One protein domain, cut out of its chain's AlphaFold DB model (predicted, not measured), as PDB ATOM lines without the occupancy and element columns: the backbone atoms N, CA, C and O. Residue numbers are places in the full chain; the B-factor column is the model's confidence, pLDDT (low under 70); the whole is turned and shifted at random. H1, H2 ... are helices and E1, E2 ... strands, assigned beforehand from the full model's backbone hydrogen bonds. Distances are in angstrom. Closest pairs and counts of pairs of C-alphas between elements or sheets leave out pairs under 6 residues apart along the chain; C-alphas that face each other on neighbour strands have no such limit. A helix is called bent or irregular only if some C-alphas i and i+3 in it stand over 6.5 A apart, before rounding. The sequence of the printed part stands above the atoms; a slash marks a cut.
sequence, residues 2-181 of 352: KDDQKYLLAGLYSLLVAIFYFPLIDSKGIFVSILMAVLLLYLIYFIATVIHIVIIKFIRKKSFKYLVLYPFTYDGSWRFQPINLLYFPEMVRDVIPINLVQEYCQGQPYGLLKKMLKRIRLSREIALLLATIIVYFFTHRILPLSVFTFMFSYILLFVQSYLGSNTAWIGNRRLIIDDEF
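AT A GLANCE: This is residues 2 to 181 of the 352 residues of an uncharacterized protein of Streptococcus pneumoniae (strain ATCC BAA-255 / R6) (UniProt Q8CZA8). Two long helices, H2 and H6, cross in the middle, while H7 folds back from H6 beside H1, and H1 meets H2 in a corner near one end. A small antiparallel sheet, E1 E2 E3, sits beside H2 with the short helices H3 and H4, and the short H5 and H8 lie near the beginning of H6. The printed part has 180 residues, with eight named helices and three named strands in the order H1 H2 E1 E2 E3 H3 H4 H5 H6 H7 H8, a mostly helix class. The whole is compact, with a radius of gyration of the C-alphas of 18.0 A and spans of 57 by 40 by 28 A.

HOW THE PARTS SIT: Start at the sheet: E1, residues 67 to 69, E2, residues 72 to 74, and E3, residues 78 to 80, form a meander, each strand the antiparallel neighbour of the one before. In the hairpin E1 and E2, N 67 and O 74 are 2.9 A apart, within hydrogen-bond range; in the hairpin E2 and E3, so are N 73 and O 79, 2.9 A. Three helices only graze the sheet: H2, residues 30 to 60, H3, residues 82 to 87, and H4, residues 89 to 98. The hub is H6, residues 110 to 139, which touches H2 at a steep tilt of 42 degrees, opposite ways, closest at the C-alphas of Ala 48 and Leu 128, 4.8 A. H6 and H4 only just touch, with 3 pairs of C-alphas within 8 A, closest at Pro 97 and Leu 117, 6.4 A. H7, residues 146 to 166, forms a helical hairpin with H6 at a shallow tilt of 25 degrees, closest at the C-alphas of Tyr 136 and Ser 146, 6.9 A. H1, residues 3 to 28, touches H7 at a shallow tilt of 26 degrees, opposite ways, closest at the C-alphas of Phe 20 and Thr 149, 6.0 A. With residues 21 to 25 alone H1 touches H2, closest at the C-alphas of Ile 25 and Ser 33, 5.4 A. H8, residues 174 to 177, touches H6, closest at the C-alphas of Lys 114 and Ile 176, 6.4 A; H5, residues 101 to 105, is close to H6 but not clearly touching, at 7.4 A between the C-alphas of Tyr 104 and Leu 113. Every O i to N i+4 pair is within hydrogen-bond range in H2, H3, H5 and H6, against 19 of 22 in H1, 4 of 6 in H4 and 15 of 17 in H7; H8 is too short for such a pair.

IN THESE COORDINATES: Find C-alpha 3 at (-45.269, 28.466, -24.173), where H1 begins; it runs 36.1 A, with a kink of 28 degrees near residue 21. H2 runs 44.4 A to C-alpha 60 at (-60.742, -8.972, -33.297), H6 42.9 A and H7 31.1 A. H4 is irregular, with C-alphas 93 and 96 at 7.8 A, and H7 only just, with C-alphas 163 and 166 at 6.9 A. H8 ends at C-alpha 177, (-62.765, 12.562, -27.350).

THE WHOLE: Look to the C-alphas of Asp 26 and Gly 107 for the two farthest apart, 57.6 A. The printed part has no cut, and no link is long. The mean pLDDT of the printed part is 77.9, and 40 residues are under 70, among them 86 to 94 and 160 to 179.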
ATOM      1  N   LYS A   2     -49.350  26.041 -25.203       72.72
ATOM      2  CA  LYS A   2     -48.896  27.202 -24.407       72.72
ATOM      3  C   LYS A   2     -47.364  27.211 -24.335       72.72
ATOM      4  O   LYS A   2     -46.764  26.141 -24.453       72.72
ATOM      5  N   ASP A   3     -46.736  28.369 -24.154       75.62
ATOM      6  CA  ASP A   3     -45.269  28.466 -24.173       75.62
ATOM      7  C   ASP A   3     -44.612  27.638 -23.057       75.62
ATOM      8  O   ASP A   3     -43.667  26.904 -23.335       75.62
ATOM      9  N   ASP A   4     -45.210  27.572 -21.865       76.11
ATOM     10  CA  ASP A   4     -44.742  26.703 -20.768       76.11
ATOM     11  C   ASP A   4     -44.656  25.221 -21.167       76.11
ATOM     12  O   ASP A   4     -43.722  24.505 -20.805       76.11
ATOM     13  N   GLN A   5     -45.613  24.746 -21.972       75.05
ATOM     14  CA  GLN A   5     -45.622  23.367 -22.462       75.05
ATOM     15  C   GLN A   5     -44.500  23.128 -23.481       75.05
ATOM     16  O   GLN A   5     -43.973  22.019 -23.546       75.05
ATOM     17  N   LYS A   6     -44.119  24.152 -24.264       74.97
ATOM     18  CA  LYS A   6     -42.967  24.081 -25.180       74.97
ATOM     19  C   LYS A   6     -41.667  23.981 -24.397       74.97
ATOM     20  O   LYS A   6     -40.857  23.120 -24.724       74.97
ATOM     21  N   TYR A   7     -41.494  24.800 -23.359       81.96
ATOM     22  CA  TYR A   7     -40.298  24.764 -22.517       81.96
ATOM     23  C   TYR A   7     -40.154  23.437 -21.774       81.96
ATOM     24  O   TYR A   7     -39.067  22.864 -21.770       81.96
ATOM     25  N   LEU A   8     -41.249  22.890 -21.231       80.59
ATOM     26  CA  LEU A   8     -41.237  21.564 -20.610       80.59
ATOM     27  C   LEU A   8     -40.820  20.476 -21.610       80.59
ATOM     28  O   LEU A   8     -39.959  19.653 -21.305       80.59
ATOM     29  N   LEU A   9     -41.400  20.477 -22.815       76.83
ATOM     30  CA  LEU A   9     -41.065  19.498 -23.851       76.83
ATOM     31  C   LEU A   9     -39.598  19.631 -24.293       76.83
ATOM     32  O   LEU A   9     -38.909  18.625 -24.425       76.83
ATOM     33  N   ALA A  10     -39.116  20.864 -24.476       79.63
ATOM     34  CA  ALA A  10     -37.728  21.152 -24.826       79.63
ATOM     35  C   ALA A  10     -36.760  20.662 -23.742       79.63
ATOM     36  O   ALA A  10     -35.821  19.940 -24.059       79.63
ATOM     37  N   GLY A  11     -37.035  20.962 -22.468       82.89
ATOM     38  CA  GLY A  11     -36.236  20.480 -21.340       82.89
ATOM     39  C   GLY A  11     -36.190  18.952 -21.262       82.89
ATOM     40  O   GLY A  11     -35.122  18.375 -21.062       82.89
ATOM     41  N   LEU A  12     -37.320  18.278 -21.503       80.00
ATOM     42  CA  LEU A  12     -37.349  16.818 -21.556       80.00
ATOM     43  C   LEU A  12     -36.531  16.267 -22.736       80.00
ATOM     44  O   LEU A  12     -35.780  15.314 -22.554       80.00
ATOM     45  N   TYR A  13     -36.613  16.864 -23.928       79.18
ATOM     46  CA  TYR A  13     -35.767  16.453 -25.055       79.18
ATOM     47  C   TYR A  13     -34.278  16.672 -24.773       79.18
ATOM     48  O   TYR A  13     -33.479  15.781 -25.058       79.18
ATOM     49  N   SER A  14     -33.896  17.801 -24.172       82.38
ATOM     50  CA  SER A  14     -32.510  18.064 -23.770       82.38
ATOM     51  C   SER A  14     -31.995  17.014 -22.785       82.38
ATOM     52  O   SER A  14     -30.871  16.536 -22.929       82.38
ATOM     53  N   LEU A  15     -32.826  16.593 -21.828       80.30
ATOM     54  CA  LEU A  15     -32.471  15.545 -20.874       80.30
ATOM     55  C   LEU A  15     -32.341  14.164 -21.546       80.30
ATOM     56  O   LEU A  15     -31.418  13.421 -21.218       80.30
ATOM     57  N   LEU A  16     -33.189  13.839 -22.533       79.26
ATOM     58  CA  LEU A  16     -33.027  12.617 -23.337       79.26
ATOM     59  C   LEU A  16     -31.691  12.630 -24.088       79.26
ATOM     60  O   LEU A  16     -30.986  11.623 -24.096       79.26
ATOM     61  N   VAL A  17     -31.337  13.763 -24.701       77.31
ATOM     62  CA  VAL A  17     -30.047  13.930 -25.384       77.31
ATOM     63  C   VAL A  17     -28.896  13.707 -24.408       77.31
ATOM     64  O   VAL A  17     -27.976  12.949 -24.717       77.31
ATOM     65  N   ALA A  18     -28.989  14.277 -23.206       77.73
ATOM     66  CA  ALA A  18     -27.945  14.151 -22.203       77.73
ATOM     67  C   ALA A  18     -27.751  12.712 -21.694       77.73
ATOM     68  O   ALA A  18     -26.620  12.253 -21.578       77.73
ATOM     69  N   ILE A  19     -28.840  11.993 -21.413       75.22
ATOM     70  CA  ILE A  19     -28.786  10.644 -20.826       75.22
ATOM     71  C   ILE A  19     -28.513   9.572 -21.890       75.22
ATOM     72  O   ILE A  19     -27.858   8.575 -21.603       75.22
ATOM     73  N   PHE A  20     -29.012   9.749 -23.118       75.32
ATOM     74  CA  PHE A  20     -28.885   8.741 -24.172       75.32
ATOM     75  C   PHE A  20     -27.696   8.977 -25.095       75.32
ATOM     76  O   PHE A  20     -26.879   8.081 -25.307       75.32
ATOM     77  N   TYR A  21     -27.623  10.170 -25.687       75.33
ATOM     78  CA  TYR A  21     -26.704  10.427 -26.785       75.33
ATOM     79  C   TYR A  21     -25.292  10.697 -26.278       75.33
ATOM     80  O   TYR A  21     -24.367  10.156 -26.869       75.33
ATOM     81  N   PHE A  22     -25.089  11.447 -25.185       79.78
ATOM     82  CA  PHE A  22     -23.723  11.713 -24.703       79.78
ATOM     83  C   PHE A  22     -22.947  10.447 -24.307       79.78
ATOM     84  O   PHE A  22     -21.844  10.285 -24.827       79.78
ATOM     85  N   PRO A  23     -23.486   9.501 -23.510       77.31
ATOM     86  CA  PRO A  23     -22.750   8.274 -23.182       77.31
ATOM     87  C   PRO A  23     -22.465   7.394 -24.407       77.31
ATOM     88  O   PRO A  23     -21.433   6.724 -24.496       77.31
ATOM     89  N   LEU A  24     -23.379   7.387 -25.380       77.19
ATOM     90  CA  LEU A  24     -23.196   6.634 -26.615       77.19
ATOM     91  C   LEU A  24     -22.104   7.276 -27.489       77.19
ATOM     92  O   LEU A  24     -21.198   6.578 -27.944       77.19
ATOM     93  N   ILE A  25     -22.148   8.604 -27.652       82.07
ATOM     94  CA  ILE A  25     -21.175   9.390 -28.424       82.07
ATOM     95  C   ILE A  25     -19.773   9.248 -27.840       82.07
ATOM     96  O   ILE A  25     -18.839   9.007 -28.601       82.07
ATOM     97  N   ASP A  26     -19.636   9.347 -26.520       80.36
ATOM     98  CA  ASP A  26     -18.350   9.214 -25.831       80.36
ATOM     99  C   ASP A  26     -17.739   7.815 -26.025       80.36
ATOM    100  O   ASP A  26     -16.542   7.663 -26.254       80.36
ATOM    101  N   SER A  27     -18.574   6.770 -26.047       80.56
ATOM    102  CA  SER A  27     -18.100   5.384 -26.172       80.56
ATOM    103  C   SER A  27     -17.853   4.895 -27.607       80.56
ATOM    104  O   SER A  27     -17.063   3.968 -27.803       80.56
ATOM    105  N   LYS A  28     -18.546   5.441 -28.617       80.84
ATOM    106  CA  LYS A  28     -18.529   4.914 -30.003       80.84
ATOM    107  C   LYS A  28     -18.262   5.962 -31.084       80.84
ATOM    108  O   LYS A  28     -18.133   5.601 -32.254       80.84
ATOM    109  N   GLY A  29     -18.192   7.240 -30.724       85.26
ATOM    110  CA  GLY A  29     -18.135   8.353 -31.665       85.26
ATOM    111  C   GLY A  29     -19.510   8.737 -32.222       85.26
ATOM    112  O   GLY A  29     -20.476   7.970 -32.187       85.26
ATOM    113  N   ILE A  30     -19.602   9.956 -32.757       85.35
ATOM    114  CA  ILE A  30     -20.873  10.602 -33.128       85.35
ATOM    115  C   ILE A  30     -21.667   9.785 -34.160       85.35
ATOM    116  O   ILE A  30     -22.846   9.503 -33.950       85.35
ATOM    117  N   PHE A  31     -21.029   9.374 -35.258       85.77
ATOM    118  CA  PHE A  31     -21.722   8.724 -36.374       85.77
ATOM    119  C   PHE A  31     -22.321   7.364 -35.990       85.77
ATOM    120  O   PHE A  31     -23.506   7.115 -36.217       85.77
ATOM    121  N   VAL A  32     -21.521   6.502 -35.354       84.62
ATOM    122  CA  VAL A  32     -21.957   5.166 -34.908       84.62
ATOM    123  C   VAL A  32     -23.086   5.287 -33.886       84.62
ATOM    124  O   VAL A  32     -24.038   4.510 -33.922       84.62
ATOM    125  N   SER A  33     -23.021   6.295 -33.020       81.26
ATOM    126  CA  SER A  33     -24.037   6.553 -31.997       81.26
ATOM    127  C   SER A  33     -25.378   6.954 -32.593       81.26
ATOM    128  O   SER A  33     -26.409   6.397 -32.224       81.26
ATOM    129  N   ILE A  34     -25.375   7.877 -33.558       81.26
ATOM    130  CA  ILE A  34     -26.595   8.280 -34.265       81.26
ATOM    131  C   ILE A  34     -27.189   7.084 -35.017       81.26
ATOM    132  O   ILE A  34     -28.390   6.837 -34.919       81.26
ATOM    133  N   LEU A  35     -26.357   6.306 -35.717       84.37
ATOM    134  CA  LEU A  35     -26.813   5.121 -36.439       84.37
ATOM    135  C   LEU A  35     -27.443   4.087 -35.492       84.37
ATOM    136  O   LEU A  35     -28.548   3.613 -35.749       84.37
ATOM    137  N   MET A  36     -26.784   3.779 -34.373       82.80
ATOM    138  CA  MET A  36     -27.304   2.863 -33.353       82.80
ATOM    139  C   MET A  36     -28.616   3.371 -32.750       82.80
ATOM    140  O   MET A  36     -29.561   2.599 -32.620       82.80
ATOM    141  N   ALA A  37     -28.721   4.665 -32.439       79.64
ATOM    142  CA  ALA A  37     -29.953   5.275 -31.940       79.64
ATOM    143  C   ALA A  37     -31.129   5.097 -32.915       79.64
ATOM    144  O   ALA A  37     -32.222   4.696 -32.509       79.64
ATOM    145  N   VAL A  38     -30.896   5.346 -34.207       80.19
ATOM    146  CA  VAL A  38     -31.905   5.169 -35.262       80.19
ATOM    147  C   VAL A  38     -32.304   3.697 -35.400       80.19
ATOM    148  O   VAL A  38     -33.496   3.397 -35.469       80.19
ATOM    149  N   LEU A  39     -31.338   2.774 -35.381       85.19
ATOM    150  CA  LEU A  39     -31.599   1.333 -35.451       85.19
ATOM    151  C   LEU A  39     -32.398   0.829 -34.245       85.19
ATOM    152  O   LEU A  39     -33.322   0.038 -34.417       85.19
ATOM    153  N   LEU A  40     -32.089   1.308 -33.039       83.24
ATOM    154  CA  LEU A  40     -32.824   0.958 -31.825       83.24
ATOM    155  C   LEU A  40     -34.261   1.472 -31.864       83.24
ATOM    156  O   LEU A  40     -35.187   0.714 -31.579       83.24
ATOM    157  N   LEU A  41     -34.464   2.728 -32.266       80.11
ATOM    158  CA  LEU A  41     -35.802   3.296 -32.421       80.11
ATOM    159  C   LEU A  41     -36.620   2.510 -33.453       80.11
ATOM    160  O   LEU A  41     -37.788   2.189 -33.215       80.11
ATOM    161  N   TYR A  42     -35.992   2.163 -34.576       83.21
ATOM    162  CA  TYR A  42     -36.608   1.345 -35.609       83.21
ATOM    163  C   TYR A  42     -36.966  -0.057 -35.096       83.21
ATOM    164  O   TYR A  42     -38.084  -0.519 -35.320       83.21
ATOM    165  N   LEU A  43     -36.070  -0.710 -34.352       86.72
ATOM    166  CA  LEU A  43     -36.304  -2.032 -33.773       86.72
ATOM    167  C   LEU A  43     -37.470  -2.019 -32.775       86.72
ATOM    168  O   LEU A  43     -38.340  -2.887 -32.847       86.72
ATOM    169  N   ILE A  44     -37.533  -1.018 -31.888       85.38
ATOM    170  CA  ILE A  44     -38.661  -0.835 -30.959       85.38
ATOM    171  C   ILE A  44     -39.960  -0.678 -31.747       85.38
ATOM    172  O   ILE A  44     -40.941  -1.358 -31.452       85.38
ATOM    173  N   TYR A  45     -39.970   0.189 -32.762       83.30
ATOM    174  CA  TYR A  45     -41.152   0.422 -33.589       83.30
ATOM    175  C   TYR A  45     -41.607  -0.851 -34.319       83.30
ATOM    176  O   TYR A  45     -42.798  -1.177 -34.324       83.30
ATOM    177  N   PHE A  46     -40.665  -1.594 -34.900       87.83
ATOM    178  CA  PHE A  46     -40.930  -2.842 -35.606       87.83
ATOM    179  C   PHE A  46     -41.522  -3.901 -34.668       87.83
ATOM    180  O   PHE A  46     -42.614  -4.409 -34.927       87.83
ATOM    181  N   ILE A  47     -40.863  -4.177 -33.536       91.06
ATOM    182  CA  ILE A  47     -41.329  -5.157 -32.545       91.06
ATOM    183  C   ILE A  47     -42.691  -4.740 -31.979       91.06
ATOM    184  O   ILE A  47     -43.602  -5.564 -31.906       91.06
ATOM    185  N   ALA A  48     -42.874  -3.459 -31.637       89.07
ATOM    186  CA  ALA A  48     -44.148  -2.943 -31.141       89.07
ATOM    187  C   ALA A  48     -45.270  -3.142 -32.163       89.07
ATOM    188  O   ALA A  48     -46.371  -3.550 -31.800       89.07
ATOM    189  N   THR A  49     -44.994  -2.903 -33.446       88.93
ATOM    190  CA  THR A  49     -45.964  -3.113 -34.524       88.93
ATOM    191  C   THR A  49     -46.345  -4.588 -34.642       88.93
ATOM    192  O   THR A  49     -47.533  -4.900 -34.691       88.93
ATOM    193  N   VAL A  50     -45.372  -5.505 -34.605       92.06
ATOM    194  CA  VAL A  50     -45.623  -6.956 -34.660       92.06
ATOM    195  C   VAL A  50     -46.458  -7.422 -33.462       92.06
ATOM    196  O   VAL A  50     -47.492  -8.063 -33.651       92.06
ATOM    197  N   ILE A  51     -46.075  -7.049 -32.236       93.45
ATOM    198  CA  ILE A  51     -46.834  -7.381 -31.018       93.45
ATOM    199  C   ILE A  51     -48.255  -6.816 -31.105       93.45
ATOM    200  O   ILE A  51     -49.227  -7.512 -30.807       93.45
ATOM    201  N   HIS A  52     -48.401  -5.569 -31.554       92.29
ATOM    202  CA  HIS A  52     -49.701  -4.926 -31.679       92.29
ATOM    203  C   HIS A  52     -50.604  -5.648 -32.690       92.29
ATOM    204  O   HIS A  52     -51.775  -5.891 -32.396       92.29
ATOM    205  N   ILE A  53     -50.059  -6.052 -33.842       91.58
ATOM    206  CA  ILE A  53     -50.768  -6.866 -34.839       91.58
ATOM    207  C   ILE A  53     -51.257  -8.175 -34.210       91.58
ATOM    208  O   ILE A  53     -52.427  -8.515 -34.379       91.58
ATOM    209  N   VAL A  54     -50.410  -8.879 -33.450       92.50
ATOM    210  CA  VAL A  54     -50.773 -10.141 -32.780       92.50
ATOM    211  C   VAL A  54     -51.899  -9.932 -31.764       92.50
ATOM    212  O   VAL A  54     -52.906 -10.638 -31.820       92.50
ATOM    213  N   ILE A  55     -51.784  -8.928 -30.886       92.00
ATOM    214  CA  ILE A  55     -52.817  -8.607 -29.886       92.00
ATOM    215  C   ILE A  55     -54.154  -8.309 -30.575       92.00
ATOM    216  O   ILE A  55     -55.192  -8.855 -30.202       92.00
ATOM    217  N   ILE A  56     -54.148  -7.472 -31.612       90.44
ATOM    218  CA  ILE A  56     -55.377  -7.110 -32.322       90.44
ATOM    219  C   ILE A  56     -55.945  -8.280 -33.114       90.44
ATOM    220  O   ILE A  56     -57.164  -8.454 -33.130       90.44
ATOM    221  N   LYS A  57     -55.097  -9.110 -33.726       90.19
ATOM    222  CA  LYS A  57     -55.535 -10.332 -34.404       90.19
ATOM    223  C   LYS A  57     -56.256 -11.258 -33.429       90.19
ATOM    224  O   LYS A  57     -57.316 -11.777 -33.773       90.19
ATOM    225  N   PHE A  58     -55.726 -11.406 -32.218       90.42
ATOM    226  CA  PHE A  58     -56.327 -12.209 -31.159       90.42
ATOM    227  C   PHE A  58     -57.664 -11.628 -30.669       90.42
ATOM    228  O   PHE A  58     -58.649 -12.355 -30.562       90.42
ATOM    229  N   ILE A  59     -57.734 -10.310 -30.440       87.44
ATOM    230  CA  ILE A  59     -58.946  -9.632 -29.944       87.44
ATOM    231  C   ILE A  59     -60.058  -9.588 -30.999       87.44
ATOM    232  O   ILE A  59     -61.216  -9.855 -30.683       87.44
ATOM    233  N   ARG A  60     -59.740  -9.199 -32.240       86.59
ATOM    234  CA  ARG A  60     -60.742  -8.972 -33.297       86.59
ATOM    235  C   ARG A  60     -61.075 -10.225 -34.092       86.59
ATOM    236  O   ARG A  60     -62.141 -10.267 -34.693       86.59
ATOM    237  N   LYS A  61     -60.167 -11.205 -34.158       84.92
ATOM    238  CA  LYS A  61     -60.290 -12.422 -34.986       84.92
ATOM    239  C   LYS A  61     -60.590 -12.161 -36.476       84.92
ATOM    240  O   LYS A  61     -60.964 -13.077 -37.197       84.92
ATOM    241  N   LYS A  62     -60.382 -10.934 -36.969       84.55
ATOM    242  CA  LYS A  62     -60.551 -10.550 -38.379       84.55
ATOM    243  C   LYS A  62     -59.214 -10.470 -39.104       84.55
ATOM    244  O   LYS A  62     -58.150 -10.430 -38.481       84.55
ATOM    245  N   SER A  63     -59.227 -10.528 -40.432       86.30
ATOM    246  CA  SER A  63     -58.048 -10.212 -41.241       86.30
ATOM    247  C   SER A  63     -57.814  -8.705 -41.256       86.30
ATOM    248  O   SER A  63     -58.755  -7.909 -41.290       86.30
ATOM    249  N   PHE A  64     -56.546  -8.308 -41.229       88.31
ATOM    250  CA  PHE A  64     -56.195  -6.933 -41.546       88.31
ATOM    251  C   PHE A  64     -56.282  -6.755 -43.051       88.31
ATOM    252  O   PHE A  64     -55.735  -7.562 -43.798       88.31
ATOM    253  N   LYS A  65     -56.968  -5.700 -43.477       85.97
ATOM    254  CA  LYS A  65     -56.956  -5.257 -44.868       85.97
ATOM    255  C   LYS A  65     -55.874  -4.226 -45.116       85.97
ATOM    256  O   LYS A  65     -55.312  -4.234 -46.194       85.97
ATOM    257  N   TYR A  66     -55.553  -3.411 -44.114       86.38
ATOM    258  CA  TYR A  66     -54.551  -2.356 -44.207       86.38
ATOM    259  C   TYR A  66     -53.478  -2.561 -43.143       86.38
ATOM    260  O   TYR A  66     -53.796  -2.647 -41.957       86.38
ATOM    261  N   LEU A  67     -52.208  -2.631 -43.531       88.18
ATOM    262  CA  LEU A  67     -51.085  -2.661 -42.594       88.18
ATOM    263  C   LEU A  67     -49.945  -1.785 -43.098       88.18
ATOM    264  O   LEU A  67     -49.724  -1.637 -44.297       88.18
ATOM    265  N   VAL A  68     -49.197  -1.241 -42.148       85.14
ATOM    266  CA  VAL A  68     -47.912  -0.596 -42.391       85.14
ATOM    267  C   VAL A  68     -46.906  -1.280 -41.482       85.14
ATOM    268  O   VAL A  68     -47.020  -1.211 -40.259       85.14
ATOM    269  N   LEU A  69     -45.927  -1.937 -42.092       85.96
ATOM    270  CA  LEU A  69     -44.746  -2.462 -41.425       85.96
ATOM    271  C   LEU A  69     -43.562  -1.833 -42.137       85.96
ATOM    272  O   LEU A  69     -43.091  -2.386 -43.124       85.96
ATOM    273  N   TYR A  70     -43.152  -0.642 -41.693       81.33
ATOM    274  CA  TYR A  70     -42.113   0.129 -42.375       81.33
ATOM    275  C   TYR A  70     -40.922  -0.771 -42.745       81.33
ATOM    276  O   TYR A  70     -40.477  -1.529 -41.883       81.33
ATOM    277  N   PRO A  71     -40.405  -0.702 -43.987       85.07
ATOM    278  CA  PRO A  71     -40.758   0.230 -45.074       85.07
ATOM    279  C   PRO A  71     -41.894  -0.247 -46.004       85.07
ATOM    280  O   PRO A  71     -42.077   0.291 -47.100       85.07
ATOM    281  N   PHE A  72     -42.649  -1.265 -45.595       88.33
ATOM    282  CA  PHE A  72     -43.691  -1.896 -46.390       88.33
ATOM    283  C   PHE A  72     -45.104  -1.455 -46.008       88.33
ATOM    284  O   PHE A  72     -45.421  -1.143 -44.858       88.33
ATOM    285  N   THR A  73     -45.976  -1.507 -47.004       86.57
ATOM    286  CA  THR A  73     -47.419  -1.294 -46.891       86.57
ATOM    287  C   THR A  73     -48.142  -2.534 -47.395       86.57
ATOM    288  O   THR A  73     -47.622  -3.259 -48.247       86.57
ATOM    289  N   TYR A  74     -49.325  -2.794 -46.854       86.17
ATOM    290  CA  TYR A  74     -50.196  -3.874 -47.289       86.17
ATOM    291  C   TYR A  74     -51.632  -3.379 -47.385       86.17
ATOM    292  O   TYR A  74     -52.158  -2.828 -46.418       86.17
ATOM    293  N   ASP A  75     -52.257  -3.620 -48.533       79.73
ATOM    294  CA  ASP A  75     -53.672  -3.330 -48.801       79.73
ATOM    295  C   ASP A  75     -54.364  -4.410 -49.658       79.73
ATOM    296  O   ASP A  75     -55.235  -4.132 -50.487       79.73
ATOM    297  N   GLY A  76     -53.896  -5.651 -49.511       80.56
ATOM    298  CA  GLY A  76     -54.152  -6.770 -50.422       80.56
ATOM    299  C   GLY A  76     -52.903  -7.199 -51.197       80.56
ATOM    300  O   GLY A  76     -52.790  -8.360 -51.575       80.56
ATOM    301  N   SER A  77     -51.922  -6.303 -51.353       82.52
ATOM    302  CA  SER A  77     -50.586  -6.611 -51.884       82.52
ATOM    303  C   SER A  77     -49.507  -5.927 -51.048       82.52
ATOM    304  O   SER A  77     -49.724  -4.814 -50.573       82.52
ATOM    305  N   TRP A  78     -48.359  -6.579 -50.860       86.24
ATOM    306  CA  TRP A  78     -47.208  -5.955 -50.206       86.24
ATOM    307  C   TRP A  78     -46.493  -5.010 -51.168       86.24
ATOM    308  O   TRP A  78     -46.215  -5.376 -52.309       86.24
ATOM    309  N   ARG A  79     -46.168  -3.800 -50.705       84.45
ATOM    310  CA  ARG A  79     -45.434  -2.801 -51.491       84.45
ATOM    311  C   ARG A  79     -44.340  -2.155 -50.660       84.45
ATOM    312  O   ARG A  79     -44.581  -1.734 -49.532       84.45
ATOM    313  N   PHE A  80     -43.148  -2.049 -51.235       86.95
ATOM    314  CA  PHE A  80     -42.016  -1.338 -50.645       86.95
ATOM    315  C   PHE A  80     -42.106   0.152 -50.986       86.95
ATOM    316  O   PHE A  80     -42.022   0.517 -52.157       86.95
ATOM    317  N   GLN A  81     -42.327   1.010 -49.984       79.68
ATOM    318  CA  GLN A  81     -42.553   2.446 -50.190       79.68
ATOM    319  C   GLN A  81     -41.982   3.310 -49.042       79.68
ATOM    320  O   GLN A  81     -42.722   4.069 -48.409       79.68
ATOM    321  N   PRO A  82     -40.669   3.232 -48.749       79.98
ATOM    322  CA  PRO A  82     -40.067   3.917 -47.598       79.98
ATOM    323  C   PRO A  82     -40.272   5.437 -47.627       79.98
ATOM    324  O   PRO A  82     -40.722   6.014 -46.641       79.98
ATOM    325  N   ILE A  83     -39.997   6.076 -48.769       75.45
ATOM    326  CA  ILE A  83     -40.085   7.536 -48.939       75.45
ATOM    327  C   ILE A  83     -41.520   8.021 -48.700       75.45
ATOM    328  O   ILE A  83     -41.747   8.985 -47.975       75.45
ATOM    329  N   ASN A  84     -42.502   7.298 -49.235       70.69
ATOM    330  CA  ASN A  84     -43.915   7.628 -49.086       70.69
ATOM    331  C   ASN A  84     -44.363   7.593 -47.624       70.69
ATOM    332  O   ASN A  84     -45.085   8.476 -47.170       70.69
ATOM    333  N   LEU A  85     -43.914   6.588 -46.869       73.56
ATOM    334  CA  LEU A  85     -44.237   6.455 -45.450       73.56
ATOM    335  C   LEU A  85     -43.629   7.574 -44.596       73.56
ATOM    336  O   LEU A  85     -44.224   7.945 -43.584       73.56
ATOM    337  N   LEU A  86     -42.486   8.138 -45.003       69.97
ATOM    338  CA  LEU A  86     -41.881   9.294 -44.333       69.97
ATOM    339  C   LEU A  86     -42.692  10.580 -44.544       69.97
ATOM    340  O   LEU A  86     -42.752  11.404 -43.635       69.97
ATOM    341  N   TYR A  87     -43.357  10.729 -45.695       65.74
ATOM    342  CA  TYR A  87     -44.265  11.852 -45.962       65.74
ATOM    343  C   TYR A  87     -45.611  11.748 -45.228       65.74
ATOM    344  O   TYR A  87     -46.294  12.759 -45.081       65.74
ATOM    345  N   PHE A  88     -45.985  10.559 -44.732       63.45
ATOM    346  CA  PHE A  88     -47.265  10.313 -44.049       63.45
ATOM    347  C   PHE A  88     -47.125   9.656 -42.668       63.45
ATOM    348  O   PHE A  88     -47.631   8.549 -42.426       63.45
ATOM    349  N   PRO A  89     -46.485  10.340 -41.709       63.18
ATOM    350  CA  PRO A  89     -46.343   9.843 -40.346       63.18
ATOM    351  C   PRO A  89     -47.681   9.561 -39.641       63.18
ATOM    352  O   PRO A  89     -47.714   8.742 -38.721       63.18
ATOM    353  N   GLU A  90     -48.791  10.195 -40.035       59.39
ATOM    354  CA  GLU A  90     -50.121   9.904 -39.481       59.39
ATOM    355  C   GLU A  90     -50.575   8.486 -39.818       59.39
ATOM    356  O   GLU A  90     -51.072   7.766 -38.956       59.39
ATOM    357  N   MET A  91     -50.367   8.057 -41.059       63.95
ATOM    358  CA  MET A  91     -50.835   6.760 -41.543       63.95
ATOM    359  C   MET A  91     -50.060   5.609 -40.912       63.95
ATOM    360  O   MET A  91     -50.645   4.592 -40.549       63.95
ATOM    361  N   VAL A  92     -48.763   5.809 -40.671       67.57
ATOM    362  CA  VAL A  92     -47.927   4.899 -39.877       67.57
ATOM    363  C   VAL A  92     -48.532   4.679 -38.478       67.57
ATOM    364  O   VAL A  92     -48.523   3.566 -37.957       67.57
ATOM    365  N   ARG A  93     -49.126   5.719 -37.872       67.32
ATOM    366  CA  ARG A  93     -49.695   5.672 -36.510       67.32
ATOM    367  C   ARG A  93     -51.146   5.184 -36.447       67.32
ATOM    368  O   ARG A  93     -51.537   4.628 -35.413       67.32
ATOM    369  N   ASP A  94     -51.923   5.406 -37.506       68.67
ATOM    370  CA  ASP A  94     -53.380   5.218 -37.526       68.67
ATOM    371  C   ASP A  94     -53.846   4.054 -38.430       68.67
ATOM    372  O   ASP A  94     -55.043   3.769 -38.490       68.67
ATOM    373  N   VAL A  95     -52.937   3.297 -39.066       78.34
ATOM    374  CA  VAL A  95     -53.328   2.200 -39.979       78.34
ATOM    375  C   VAL A  95     -54.170   1.101 -39.321       78.34
ATOM    376  O   VAL A  95     -55.140   0.609 -39.896       78.34
ATOM    377  N   ILE A  96     -53.831   0.694 -38.098       83.12
ATOM    378  CA  ILE A  96     -54.557  -0.378 -37.404       83.12
ATOM    379  C   ILE A  96     -56.002   0.057 -37.096       83.12
ATOM    380  O   ILE A  96     -56.918  -0.689 -37.446       83.12
ATOM    381  N   PRO A  97     -56.240   1.251 -36.521       82.12
ATOM    382  CA  PRO A  97     -57.568   1.852 -36.412       82.12
ATOM    383  C   PRO A  97     -58.365   1.913 -37.719       82.12
ATOM    384  O   PRO A  97     -59.552   1.611 -37.685       82.12
ATOM    385  N   ILE A  98     -57.739   2.222 -38.865       80.94
ATOM    386  CA  ILE A  98     -58.427   2.257 -40.175       80.94
ATOM    387  C   ILE A  98     -59.093   0.912 -40.502       80.94
ATOM    388  O   ILE A  98     -60.150   0.877 -41.124       80.94
ATOM    389  N   ASN A  99     -58.560  -0.213 -40.010       86.09
ATOM    390  CA  ASN A  99     -59.192  -1.519 -40.209       86.09
ATOM    391  C   ASN A  99     -60.562  -1.653 -39.522       86.09
ATOM    392  O   ASN A  99     -61.242  -2.644 -39.785       86.09
ATOM    393  N   LEU A 100     -60.970  -0.711 -38.660       86.88
ATOM    394  CA  LEU A 100     -62.344  -0.619 -38.156       86.88
ATOM    395  C   LEU A 100     -63.357  -0.250 -39.246       86.88
ATOM    396  O   LEU A 100     -64.556  -0.375 -39.014       86.88
ATOM    397  N   VAL A 101     -62.901   0.127 -40.451       85.46
ATOM    398  CA  VAL A 101     -63.774   0.279 -41.623       85.46
ATOM    399  C   VAL A 101     -64.608  -0.975 -41.886       85.46
ATOM    400  O   VAL A 101     -65.738  -0.882 -42.341       85.46
ATOM    401  N   GLN A 102     -64.085  -2.162 -41.567       88.22
ATOM    402  CA  GLN A 102     -64.820  -3.408 -41.771       88.22
ATOM    403  C   GLN A 102     -66.057  -3.486 -40.875       88.22
ATOM    404  O   GLN A 102     -67.115  -3.899 -41.326       88.22
ATOM    405  N   GLU A 103     -65.928  -3.123 -39.600       88.95
ATOM    406  CA  GLU A 103     -67.041  -3.037 -38.654       88.95
ATOM    407  C   GLU A 103     -67.975  -1.882 -39.003       88.95
ATOM    408  O   GLU A 103     -69.190  -2.034 -38.934       88.95
ATOM    409  N   TYR A 104     -67.406  -0.754 -39.415       88.47
ATOM    410  CA  TYR A 104     -68.160   0.412 -39.846       88.47
ATOM    411  C   TYR A 104     -69.071   0.094 -41.040       88.47
ATOM    412  O   TYR A 104     -70.282   0.268 -40.946       88.47
ATOM    413  N   CYS A 105     -68.531  -0.490 -42.115       87.78
ATOM    414  CA  CYS A 105     -69.314  -0.901 -43.284       87.78
ATOM    415  C   CYS A 105     -70.271  -2.074 -42.995       87.78
ATOM    416  O   CYS A 105     -71.189  -2.313 -43.770       87.78
ATOM    417  N   GLN A 106     -70.087  -2.804 -41.889       88.60
ATOM    418  CA  GLN A 106     -71.041  -3.810 -41.397       88.60
ATOM    419  C   GLN A 106     -72.195  -3.197 -40.582       88.60
ATOM    420  O   GLN A 106     -72.997  -3.942 -40.023       88.60
ATOM    421  N   GLY A 107     -72.267  -1.866 -40.464       87.02
ATOM    422  CA  GLY A 107     -73.326  -1.172 -39.732       87.02
ATOM    423  C   GLY A 107     -73.178  -1.240 -38.211       87.02
ATOM    424  O   GLY A 107     -74.166  -1.121 -37.490       87.02
ATOM    425  N   GLN A 108     -71.966  -1.464 -37.690       88.86
ATOM    426  CA  GLN A 108     -71.755  -1.468 -36.242       88.86
ATOM    427  C   GLN A 108     -71.996  -0.070 -35.645       88.86
ATOM    428  O   GLN A 108     -71.534   0.926 -36.207       88.86
ATOM    429  N   PRO A 109     -72.656   0.032 -34.476       87.84
ATOM    430  CA  PRO A 109     -72.984   1.321 -33.880       87.84
ATOM    431  C   PRO A 109     -71.725   2.069 -33.424       87.84
ATOM    432  O   PRO A 109     -70.775   1.469 -32.905       87.84
ATOM    433  N   TYR A 110     -71.751   3.404 -33.509       84.61
ATOM    434  CA  TYR A 110     -70.621   4.264 -33.131       84.61
ATOM    435  C   TYR A 110     -70.106   4.020 -31.711       84.61
ATOM    436  O   TYR A 110     -68.895   3.978 -31.485       84.61
ATOM    437  N   GLY A 111     -71.003   3.761 -30.757       84.96
ATOM    438  CA  GLY A 111     -70.616   3.428 -29.385       84.96
ATOM    439  C   GLY A 111     -69.725   2.179 -29.289       84.96
ATOM    440  O   GLY A 111     -68.815   2.133 -28.455       84.96
ATOM    441  N   LEU A 112     -69.930   1.180 -30.156       87.91
ATOM    442  CA  LEU A 112     -69.086  -0.015 -30.214       87.91
ATOM    443  C   LEU A 112     -67.749   0.280 -30.900       87.91
ATOM    444  O   LEU A 112     -66.707  -0.105 -30.365       87.91
ATOM    445  N   LEU A 113     -67.758   1.009 -32.019       86.50
ATOM    446  CA  LEU A 113     -66.538   1.428 -32.724       86.50
ATOM    447  C   LEU A 113     -65.615   2.238 -31.800       86.50
ATOM    448  O   LEU A 113     -64.421   1.955 -31.709       86.50
ATOM    449  N   LYS A 114     -66.181   3.156 -31.007       83.93
ATOM    450  CA  LYS A 114     -65.457   3.938 -29.992       83.93
ATOM    451  C   LYS A 114     -64.827   3.046 -28.918       83.93
ATOM    452  O   LYS A 114     -63.669   3.244 -28.543       83.93
ATOM    453  N   LYS A 115     -65.547   2.022 -28.437       86.52
ATOM    454  CA  LYS A 115     -64.999   1.023 -27.496       86.52
ATOM    455  C   LYS A 115     -63.867   0.206 -28.128       86.52
ATOM    456  O   LYS A 115     -62.850  -0.015 -27.473       86.52
ATOM    457  N   MET A 116     -64.013  -0.222 -29.382       87.58
ATOM    458  CA  MET A 116     -62.974  -0.962 -30.105       87.58
ATOM    459  C   MET A 116     -61.722  -0.116 -30.322       87.58
ATOM    460  O   MET A 116     -60.616  -0.590 -30.073       87.58
ATOM    461  N   LEU A 117     -61.881   1.152 -30.697       84.31
ATOM    462  CA  LEU A 117     -60.768   2.077 -30.853       84.31
ATOM    463  C   LEU A 117     -60.007   2.292 -29.538       84.31
ATOM    464  O   LEU A 117     -58.776   2.263 -29.530       84.31
ATOM    465  N   LYS A 118     -60.719   2.451 -28.413       84.03
ATOM    466  CA  LYS A 118     -60.093   2.524 -27.081       84.03
ATOM    467  C   LYS A 118     -59.244   1.282 -26.795       84.03
ATOM    468  O   LYS A 118     -58.120   1.423 -26.320       84.03
ATOM    469  N   ARG A 119     -59.743   0.084 -27.133       87.86
ATOM    470  CA  ARG A 119     -58.974  -1.167 -27.007       87.86
ATOM    471  C   ARG A 119     -57.745  -1.177 -27.914       87.86
ATOM    472  O   ARG A 119     -56.676  -1.524 -27.429       87.86
ATOM    473  N   ILE A 120     -57.875  -0.747 -29.174       86.57
ATOM    474  CA  ILE A 120     -56.752  -0.652 -30.125       86.57
ATOM    475  C   ILE A 120     -55.662   0.291 -29.619       86.57
ATOM    476  O   ILE A 120     -54.467   0.017 -29.717       86.57
ATOM    477  N   ARG A 121     -56.059   1.422 -29.045       81.78
ATOM    478  CA  ARG A 121     -55.101   2.359 -28.474       81.78
ATOM    479  C   ARG A 121     -54.386   1.762 -27.263       81.78
ATOM    480  O   ARG A 121     -53.165   1.861 -27.189       81.78
ATOM    481  N   LEU A 122     -55.132   1.148 -26.346       84.88
ATOM    482  CA  LEU A 122     -54.555   0.516 -25.163       84.88
ATOM    483  C   LEU A 122     -53.582  -0.605 -25.555       84.88
ATOM    484  O   LEU A 122     -52.469  -0.653 -25.042       84.88
ATOM    485  N   SER A 123     -53.946  -1.454 -26.521       88.83
ATOM    486  CA  SER A 123     -53.046  -2.499 -27.021       88.83
ATOM    487  C   SER A 123     -51.789  -1.937 -27.670       88.83
ATOM    488  O   SER A 123     -50.733  -2.546 -27.540       88.83
ATOM    489  N   ARG A 124     -51.865  -0.777 -28.336       86.11
ATOM    490  CA  ARG A 124     -50.679  -0.096 -28.874       86.11
ATOM    491  C   ARG A 124     -49.734   0.354 -27.763       86.11
ATOM    492  O   ARG A 124     -48.527   0.182 -27.890       86.11
ATOM    493  N   GLU A 125     -50.274   0.943 -26.696       83.83
ATOM    494  CA  GLU A 125     -49.489   1.398 -25.540       83.83
ATOM    495  C   GLU A 125     -48.824   0.201 -24.828       83.83
ATOM    496  O   GLU A 125     -47.630   0.253 -24.534       83.83
ATOM    497  N   ILE A 126     -49.546  -0.915 -24.669       88.16
ATOM    498  CA  ILE A 126     -49.004  -2.181 -24.144       88.16
ATOM    499  C   ILE A 126     -47.917  -2.749 -25.069       88.16
ATOM    500  O   ILE A 126     -46.852  -3.140 -24.600       88.16
ATOM    501  N   ALA A 127     -48.153  -2.782 -26.382       90.54
ATOM    502  CA  ALA A 127     -47.197  -3.324 -27.345       90.54
ATOM    503  C   ALA A 127     -45.888  -2.525 -27.378       90.54
ATOM    504  O   ALA A 127     -44.812  -3.114 -27.448       90.54
ATOM    505  N   LEU A 128     -45.973  -1.195 -27.278       85.86
ATOM    506  CA  LEU A 128     -44.802  -0.329 -27.179       85.86
ATOM    507  C   LEU A 128     -44.018  -0.582 -25.887       85.86
ATOM    508  O   LEU A 128     -42.792  -0.672 -25.933       85.86
ATOM    509  N   LEU A 129     -44.708  -0.737 -24.753       85.54
ATOM    510  CA  LEU A 129     -44.073  -1.071 -23.477       85.54
ATOM    511  C   LEU A 129     -43.338  -2.418 -23.560       85.54
ATOM    512  O   LEU A 129     -42.160  -2.495 -23.220       85.54
ATOM    513  N   LEU A 130     -43.998  -3.460 -24.076       90.50
ATOM    514  CA  LEU A 130     -43.396  -4.785 -24.250       90.50
ATOM    515  C   LEU A 130     -42.193  -4.753 -25.198       90.50
ATOM    516  O   LEU A 130     -41.151  -5.320 -24.882       90.50
ATOM    517  N   ALA A 131     -42.302  -4.054 -26.330       89.65
ATOM    518  CA  ALA A 131     -41.195  -3.893 -27.268       89.65
ATOM    519  C   ALA A 131     -40.002  -3.172 -26.632       89.65
ATOM    520  O   ALA A 131     -38.861  -3.579 -26.824       89.65
ATOM    521  N   THR A 132     -40.273  -2.140 -25.832       84.30
ATOM    522  CA  THR A 132     -39.246  -1.404 -25.089       84.30
ATOM    523  C   THR A 132     -38.524  -2.323 -24.101       84.30
ATOM    524  O   THR A 132     -37.297  -2.333 -24.070       84.30
ATOM    525  N   ILE A 133     -39.262  -3.154 -23.355       85.56
ATOM    526  CA  ILE A 133     -38.694  -4.149 -22.431       85.56
ATOM    527  C   ILE A 133     -37.832  -5.173 -23.185       85.56
ATOM    528  O   ILE A 133     -36.715  -5.466 -22.763       85.56
ATOM    529  N   ILE A 134     -38.311  -5.690 -24.320       88.00
ATOM    530  CA  ILE A 134     -37.565  -6.649 -25.148       88.00
ATOM    531  C   ILE A 134     -36.252  -6.031 -25.644       88.00
ATOM    532  O   ILE A 134     -35.190  -6.622 -25.467       88.00
ATOM    533  N   VAL A 135     -36.296  -4.830 -26.229       85.30
ATOM    534  CA  VAL A 135     -35.089  -4.149 -26.728       85.30
ATOM    535  C   VAL A 135     -34.133  -3.810 -25.586       85.30
ATOM    536  O   VAL A 135     -32.922  -3.968 -25.743       85.30
ATOM    537  N   TYR A 136     -34.648  -3.422 -24.420       82.31
ATOM    538  CA  TYR A 136     -33.844  -3.235 -23.216       82.31
ATOM    539  C   TYR A 136     -33.059  -4.505 -22.847       82.31
ATOM    540  O   TYR A 136     -31.843  -4.431 -22.659       82.31
ATOM    541  N   PHE A 137     -33.694  -5.683 -22.838       81.72
ATOM    542  CA  PHE A 137     -32.995  -6.946 -22.557       81.72
ATOM    543  C   PHE A 137     -31.810  -7.195 -23.502       81.72
ATOM    544  O   PHE A 137     -30.767  -7.661 -23.045       81.72
ATOM    545  N   PHE A 138     -31.910  -6.817 -24.778       80.73
ATOM    546  CA  PHE A 138     -30.810  -6.970 -25.738       80.73
ATOM    547  C   PHE A 138     -29.738  -5.875 -25.654       80.73
ATOM    548  O   PHE A 138     -28.605  -6.094 -26.078       80.73
ATOM    549  N   THR A 139     -30.061  -4.702 -25.106       77.45
ATOM    550  CA  THR A 139     -29.201  -3.506 -25.187       77.45
ATOM    551  C   THR A 139     -28.616  -3.057 -23.857       77.45
ATOM    552  O   THR A 139     -27.670  -2.271 -23.861       77.45
ATOM    553  N   HIS A 140     -29.100  -3.575 -22.725       73.04
ATOM    554  CA  HIS A 140     -28.625  -3.167 -21.399       73.04
ATOM    555  C   HIS A 140     -27.114  -3.358 -21.204       73.04
ATOM    556  O   HIS A 140     -26.495  -2.613 -20.453       73.04
ATOM    557  N   ARG A 141     -26.511  -4.323 -21.913       71.21
ATOM    558  CA  ARG A 141     -25.058  -4.567 -21.902       71.21
ATOM    559  C   ARG A 141     -24.252  -3.536 -22.693       71.21
ATOM    560  O   ARG A 141     -23.047  -3.445 -22.505       71.21
ATOM    561  N   ILE A 142     -24.896  -2.815 -23.608       68.37
ATOM    562  CA  ILE A 142     -24.263  -1.869 -24.536       68.37
ATOM    563  C   ILE A 142     -24.397  -0.436 -24.011       68.37
ATOM    564  O   ILE A 142     -23.482   0.362 -24.196       68.37
ATOM    565  N   LEU A 143     -25.518  -0.109 -23.355       66.04
ATOM    566  CA  LEU A 143     -25.795   1.232 -22.844       66.04
ATOM    567  C   LEU A 143     -25.744   1.266 -21.303       66.04
ATOM    568  O   LEU A 143     -26.692   0.786 -20.656       66.04
ATOM    569  N   PRO A 144     -24.705   1.860 -20.686       61.67
ATOM    570  CA  PRO A 144     -24.787   2.224 -19.276       61.67
ATOM    571  C   PRO A 144     -25.977   3.179 -19.090       61.67
ATOM    572  O   PRO A 144     -26.236   4.023 -19.943       61.67
ATOM    573  N   LEU A 145     -26.751   2.997 -18.013       68.14
ATOM    574  CA  LEU A 145     -28.010   3.718 -17.734       68.14
ATOM    575  C   LEU A 145     -29.190   3.419 -18.678       68.14
ATOM    576  O   LEU A 145     -30.209   4.101 -18.588       68.14
ATOM    577  N   SER A 146     -29.115   2.373 -19.510       66.90
ATOM    578  CA  SER A 146     -30.215   1.922 -20.385       66.90
ATOM    579  C   SER A 146     -31.595   1.983 -19.716       66.90
ATOM    580  O   SER A 146     -32.497   2.592 -20.279       66.90
ATOM    581  N   VAL A 147     -31.760   1.434 -18.504       69.29
ATOM    582  CA  VAL A 147     -33.033   1.481 -17.749       69.29
ATOM    583  C   VAL A 147     -33.589   2.900 -17.660       69.29
ATOM    584  O   VAL A 147     -34.751   3.125 -17.998       69.29
ATOM    585  N   PHE A 148     -32.767   3.859 -17.229       71.06
ATOM    586  CA  PHE A 148     -33.178   5.252 -17.078       71.06
ATOM    587  C   PHE A 148     -33.527   5.865 -18.423       71.06
ATOM    588  O   PHE A 148     -34.559   6.517 -18.536       71.06
ATOM    589  N   THR A 149     -32.735   5.596 -19.458       69.54
ATOM    590  CA  THR A 149     -33.021   6.065 -20.812       69.54
ATOM    591  C   THR A 149     -34.355   5.540 -21.332       69.54
ATOM    592  O   THR A 149     -35.147   6.305 -21.880       69.54
ATOM    593  N   PHE A 150     -34.637   4.249 -21.150       68.98
ATOM    594  CA  PHE A 150     -35.881   3.633 -21.608       68.98
ATOM    595  C   PHE A 150     -37.089   4.137 -20.813       68.98
ATOM    596  O   PHE A 150     -38.095   4.517 -21.415       68.98
ATOM    597  N   MET A 151     -36.973   4.227 -19.485       73.62
ATOM    598  CA  MET A 151     -38.006   4.812 -18.623       73.62
ATOM    599  C   MET A 151     -38.276   6.272 -18.991       73.62
ATOM    600  O   MET A 151     -39.428   6.675 -19.146       73.62
ATOM    601  N   PHE A 152     -37.221   7.058 -19.198       74.25
ATOM    602  CA  PHE A 152     -37.328   8.461 -19.568       74.25
ATOM    603  C   PHE A 152     -37.913   8.649 -20.971       74.25
ATOM    604  O   PHE A 152     -38.793   9.484 -21.160       74.25
ATOM    605  N   SER A 153     -37.511   7.825 -21.942       70.51
ATOM    606  CA  SER A 153     -38.087   7.821 -23.294       70.51
ATOM    607  C   SER A 153     -39.585   7.516 -23.258       70.51
ATOM    608  O   SER A 153     -40.365   8.161 -23.957       70.51
ATOM    609  N   TYR A 154     -40.009   6.575 -22.408       68.84
ATOM    610  CA  TYR A 154     -41.424   6.273 -22.208       68.84
ATOM    611  C   TYR A 154     -42.182   7.447 -21.569       68.84
ATOM    612  O   TYR A 154     -43.245   7.824 -22.066       68.84
ATOM    613  N   ILE A 155     -41.626   8.072 -20.524       74.77
ATOM    614  CA  ILE A 155     -42.201   9.276 -19.899       74.77
ATOM    615  C   ILE A 155     -42.322  10.402 -20.928       74.77
ATOM    616  O   ILE A 155     -43.379  11.019 -21.034       74.77
ATOM    617  N   LEU A 156     -41.286  10.639 -21.731       71.93
ATOM    618  CA  LEU A 156     -41.291  11.650 -22.782       71.93
ATOM    619  C   LEU A 156     -42.374  11.371 -23.827       71.93
ATOM    620  O   LEU A 156     -43.128  12.278 -24.168       71.93
ATOM    621  N   LEU A 157     -42.511  10.126 -24.290       67.69
ATOM    622  CA  LEU A 157     -43.585   9.731 -25.206       67.69
ATOM    623  C   LEU A 157     -44.967   9.937 -24.579       67.69
ATOM    624  O   LEU A 157     -45.883  10.415 -25.251       67.69
ATOM    625  N   PHE A 158     -45.131   9.619 -23.294       65.98
ATOM    626  CA  PHE A 158     -46.380   9.828 -22.567       65.98
ATOM    627  C   PHE A 158     -46.721  11.319 -22.433       65.98
ATOM    628  O   PHE A 158     -47.832  11.726 -22.792       65.98
ATOM    629  N   VAL A 159     -45.762  12.139 -21.994       70.53
ATOM    630  CA  VAL A 159     -45.891  13.597 -21.855       70.53
ATOM    631  C   VAL A 159     -46.154  14.241 -23.213       70.53
ATOM    632  O   VAL A 159     -47.107  15.003 -23.342       70.53
ATOM    633  N   GLN A 160     -45.401  13.882 -24.254       67.96
ATOM    634  CA  GLN A 160     -45.633  14.348 -25.622       67.96
ATOM    635  C   GLN A 160     -47.033  13.963 -26.103       67.96
ATOM    636  O   GLN A 160     -47.726  14.771 -26.716       67.96
ATOM    637  N   SER A 161     -47.485  12.745 -25.812       62.49
ATOM    638  CA  SER A 161     -48.824  12.302 -26.192       62.49
ATOM    639  C   SER A 161     -49.920  13.067 -25.439       62.49
ATOM    640  O   SER A 161     -50.995  13.313 -25.991       62.49
ATOM    641  N   TYR A 162     -49.680  13.436 -24.177       64.89
ATOM    642  CA  TYR A 162     -50.597  14.224 -23.348       64.89
ATOM    643  C   TYR A 162     -50.651  15.693 -23.787       64.89
ATOM    644  O   TYR A 162     -51.733  16.203 -24.087       64.89
ATOM    645  N   LEU A 163     -49.495  16.346 -23.920       65.79
ATOM    646  CA  LEU A 163     -49.364  17.749 -24.326       65.79
ATOM    647  C   LEU A 163     -49.716  17.976 -25.805       65.79
ATOM    648  O   LEU A 163     -50.328  18.983 -26.156       65.79
ATOM    649  N   GLY A 164     -49.385  17.017 -26.672       57.95
ATOM    650  CA  GLY A 164     -49.656  17.057 -28.111       57.95
ATOM    651  C   GLY A 164     -51.122  16.834 -28.490       57.95
ATOM    652  O   GLY A 164     -51.460  16.924 -29.666       57.95
ATOM    653  N   SER A 165     -52.016  16.585 -27.525       49.32
ATOM    654  CA  SER A 165     -53.468  16.468 -27.758       49.32
ATOM    655  C   SER A 165     -54.057  17.666 -28.523       49.32
ATOM    656  O   SER A 165     -54.991  17.498 -29.309       49.32
ATOM    657  N   ASN A 166     -53.456  18.852 -28.364       40.09
ATOM    658  CA  ASN A 166     -53.891  20.094 -29.003       40.09
ATOM    659  C   ASN A 166     -53.136  20.468 -30.286       40.09
ATOM    660  O   ASN A 166     -53.567  21.375 -30.998       40.09
ATOM    661  N   THR A 167     -52.015  19.823 -30.616       42.36
ATOM    662  CA  THR A 167     -51.296  20.124 -31.860       42.36
ATOM    663  C   THR A 167     -51.963  19.361 -32.996       42.36
ATOM    664  O   THR A 167     -51.647  18.192 -33.134       42.36
ATOM    665  N   ALA A 168     -52.892  20.018 -33.714       37.04
ATOM    666  CA  ALA A 168     -53.506  19.833 -35.058       37.04
ATOM    667  C   ALA A 168     -53.536  18.462 -35.787       37.04
ATOM    668  O   ALA A 168     -54.345  18.252 -36.688       37.04
ATOM    669  N   TRP A 169     -52.697  17.516 -35.415       43.54
ATOM    670  CA  TRP A 169     -52.625  16.150 -35.869       43.54
ATOM    671  C   TRP A 169     -53.811  15.390 -35.287       43.54
ATOM    672  O   TRP A 169     -53.799  14.937 -34.142       43.54
ATOM    673  N   ILE A 170     -54.865  15.265 -36.086       42.50
ATOM    674  CA  ILE A 170     -55.945  14.310 -35.852       42.50
ATOM    675  C   ILE A 170     -55.304  12.919 -35.738       42.50
ATOM    676  O   ILE A 170     -54.998  12.305 -36.751       42.50
ATOM    677  N   GLY A 171     -55.020  12.456 -34.527       51.11
ATOM    678  CA  GLY A 171     -54.579  11.089 -34.256       51.11
ATOM    679  C   GLY A 171     -55.613  10.346 -33.415       51.11
ATOM    680  O   GLY A 171     -56.589  10.940 -32.951       51.11
ATOM    681  N   ASN A 172     -55.343   9.071 -33.117       50.06
ATOM    682  CA  ASN A 172     -56.182   8.189 -32.277       50.06
ATOM    683  C   ASN A 172     -56.726   8.784 -30.968       50.06
ATOM    684  O   ASN A 172     -57.699   8.263 -30.430       50.06
ATOM    685  N   ARG A 173     -56.107   9.837 -30.414       53.70
ATOM    686  CA  ARG A 173     -56.621  10.513 -29.213       53.70
ATOM    687  C   ARG A 173     -57.834  11.403 -29.506       53.70
ATOM    688  O   ARG A 173     -58.797  11.300 -28.755       53.70
ATOM    689  N   ARG A 174     -57.821  12.205 -30.584       55.92
ATOM    690  CA  ARG A 174     -58.973  13.047 -30.976       55.92
ATOM    691  C   ARG A 174     -60.191  12.198 -31.326       55.92
ATOM    692  O   ARG A 174     -61.265  12.461 -30.810       55.92
ATOM    693  N   LEU A 175     -59.968  11.091 -32.040       55.83
ATOM    694  CA  LEU A 175     -60.986  10.081 -32.359       55.83
ATOM    695  C   LEU A 175     -61.785   9.553 -31.142       55.83
ATOM    696  O   LEU A 175     -62.865   8.998 -31.311       55.83
ATOM    697  N   ILE A 176     -61.220   9.604 -29.929       56.65
ATOM    698  CA  ILE A 176     -61.868   9.092 -28.710       56.65
ATOM    699  C   ILE A 176     -62.652  10.188 -27.987       56.65
ATOM    700  O   ILE A 176     -63.634   9.872 -27.309       56.65
ATOM    701  N   ILE A 177     -62.171  11.428 -28.059       57.66
ATOM    702  CA  ILE A 177     -62.765  12.562 -27.350       57.66
ATOM    703  C   ILE A 177     -64.026  12.988 -28.099       57.66
ATOM    704  O   ILE A 177     -65.096  13.013 -27.496       57.66
ATOM    705  N   ASP A 178     -63.916  13.150 -29.416       57.70
ATOM    706  CA  ASP A 178     -65.013  13.605 -30.260       57.70
ATOM    707  C   ASP A 178     -65.626  12.426 -31.030       57.70
ATOM    708  O   ASP A 178     -64.926  11.477 -31.397       57.70
ATOM    709  N   ASP A 179     -66.934  12.470 -31.301       60.44
ATOM    710  CA  ASP A 179     -67.641  11.494 -32.150       60.44
ATOM    711  C   ASP A 179     -67.297  11.685 -33.651       60.44
ATOM    712  O   ASP A 179     -68.132  11.586 -34.540       60.44
ATOM    713  N   GLU A 180     -66.016  11.936 -33.944       73.51
ATOM    714  CA  GLU A 180     -65.449  12.230 -35.267       73.51
ATOM    715  C   GLU A 180     -64.946  10.981 -36.011       73.51
ATOM    716  O   GLU A 180     -64.187  11.091 -36.974       73.51
ATOM    717  N   PHE A 181     -65.316   9.770 -35.578       74.08
ATOM    718  CA  PHE A 181     -64.806   8.536 -36.192       74.08
ATOM    719  C   PHE A 181     -65.028   8.508 -37.709       74.08
ATOM    720  O   PHE A 181     -64.084   8.258 -38.459       74.08
TER     721      PHE A 181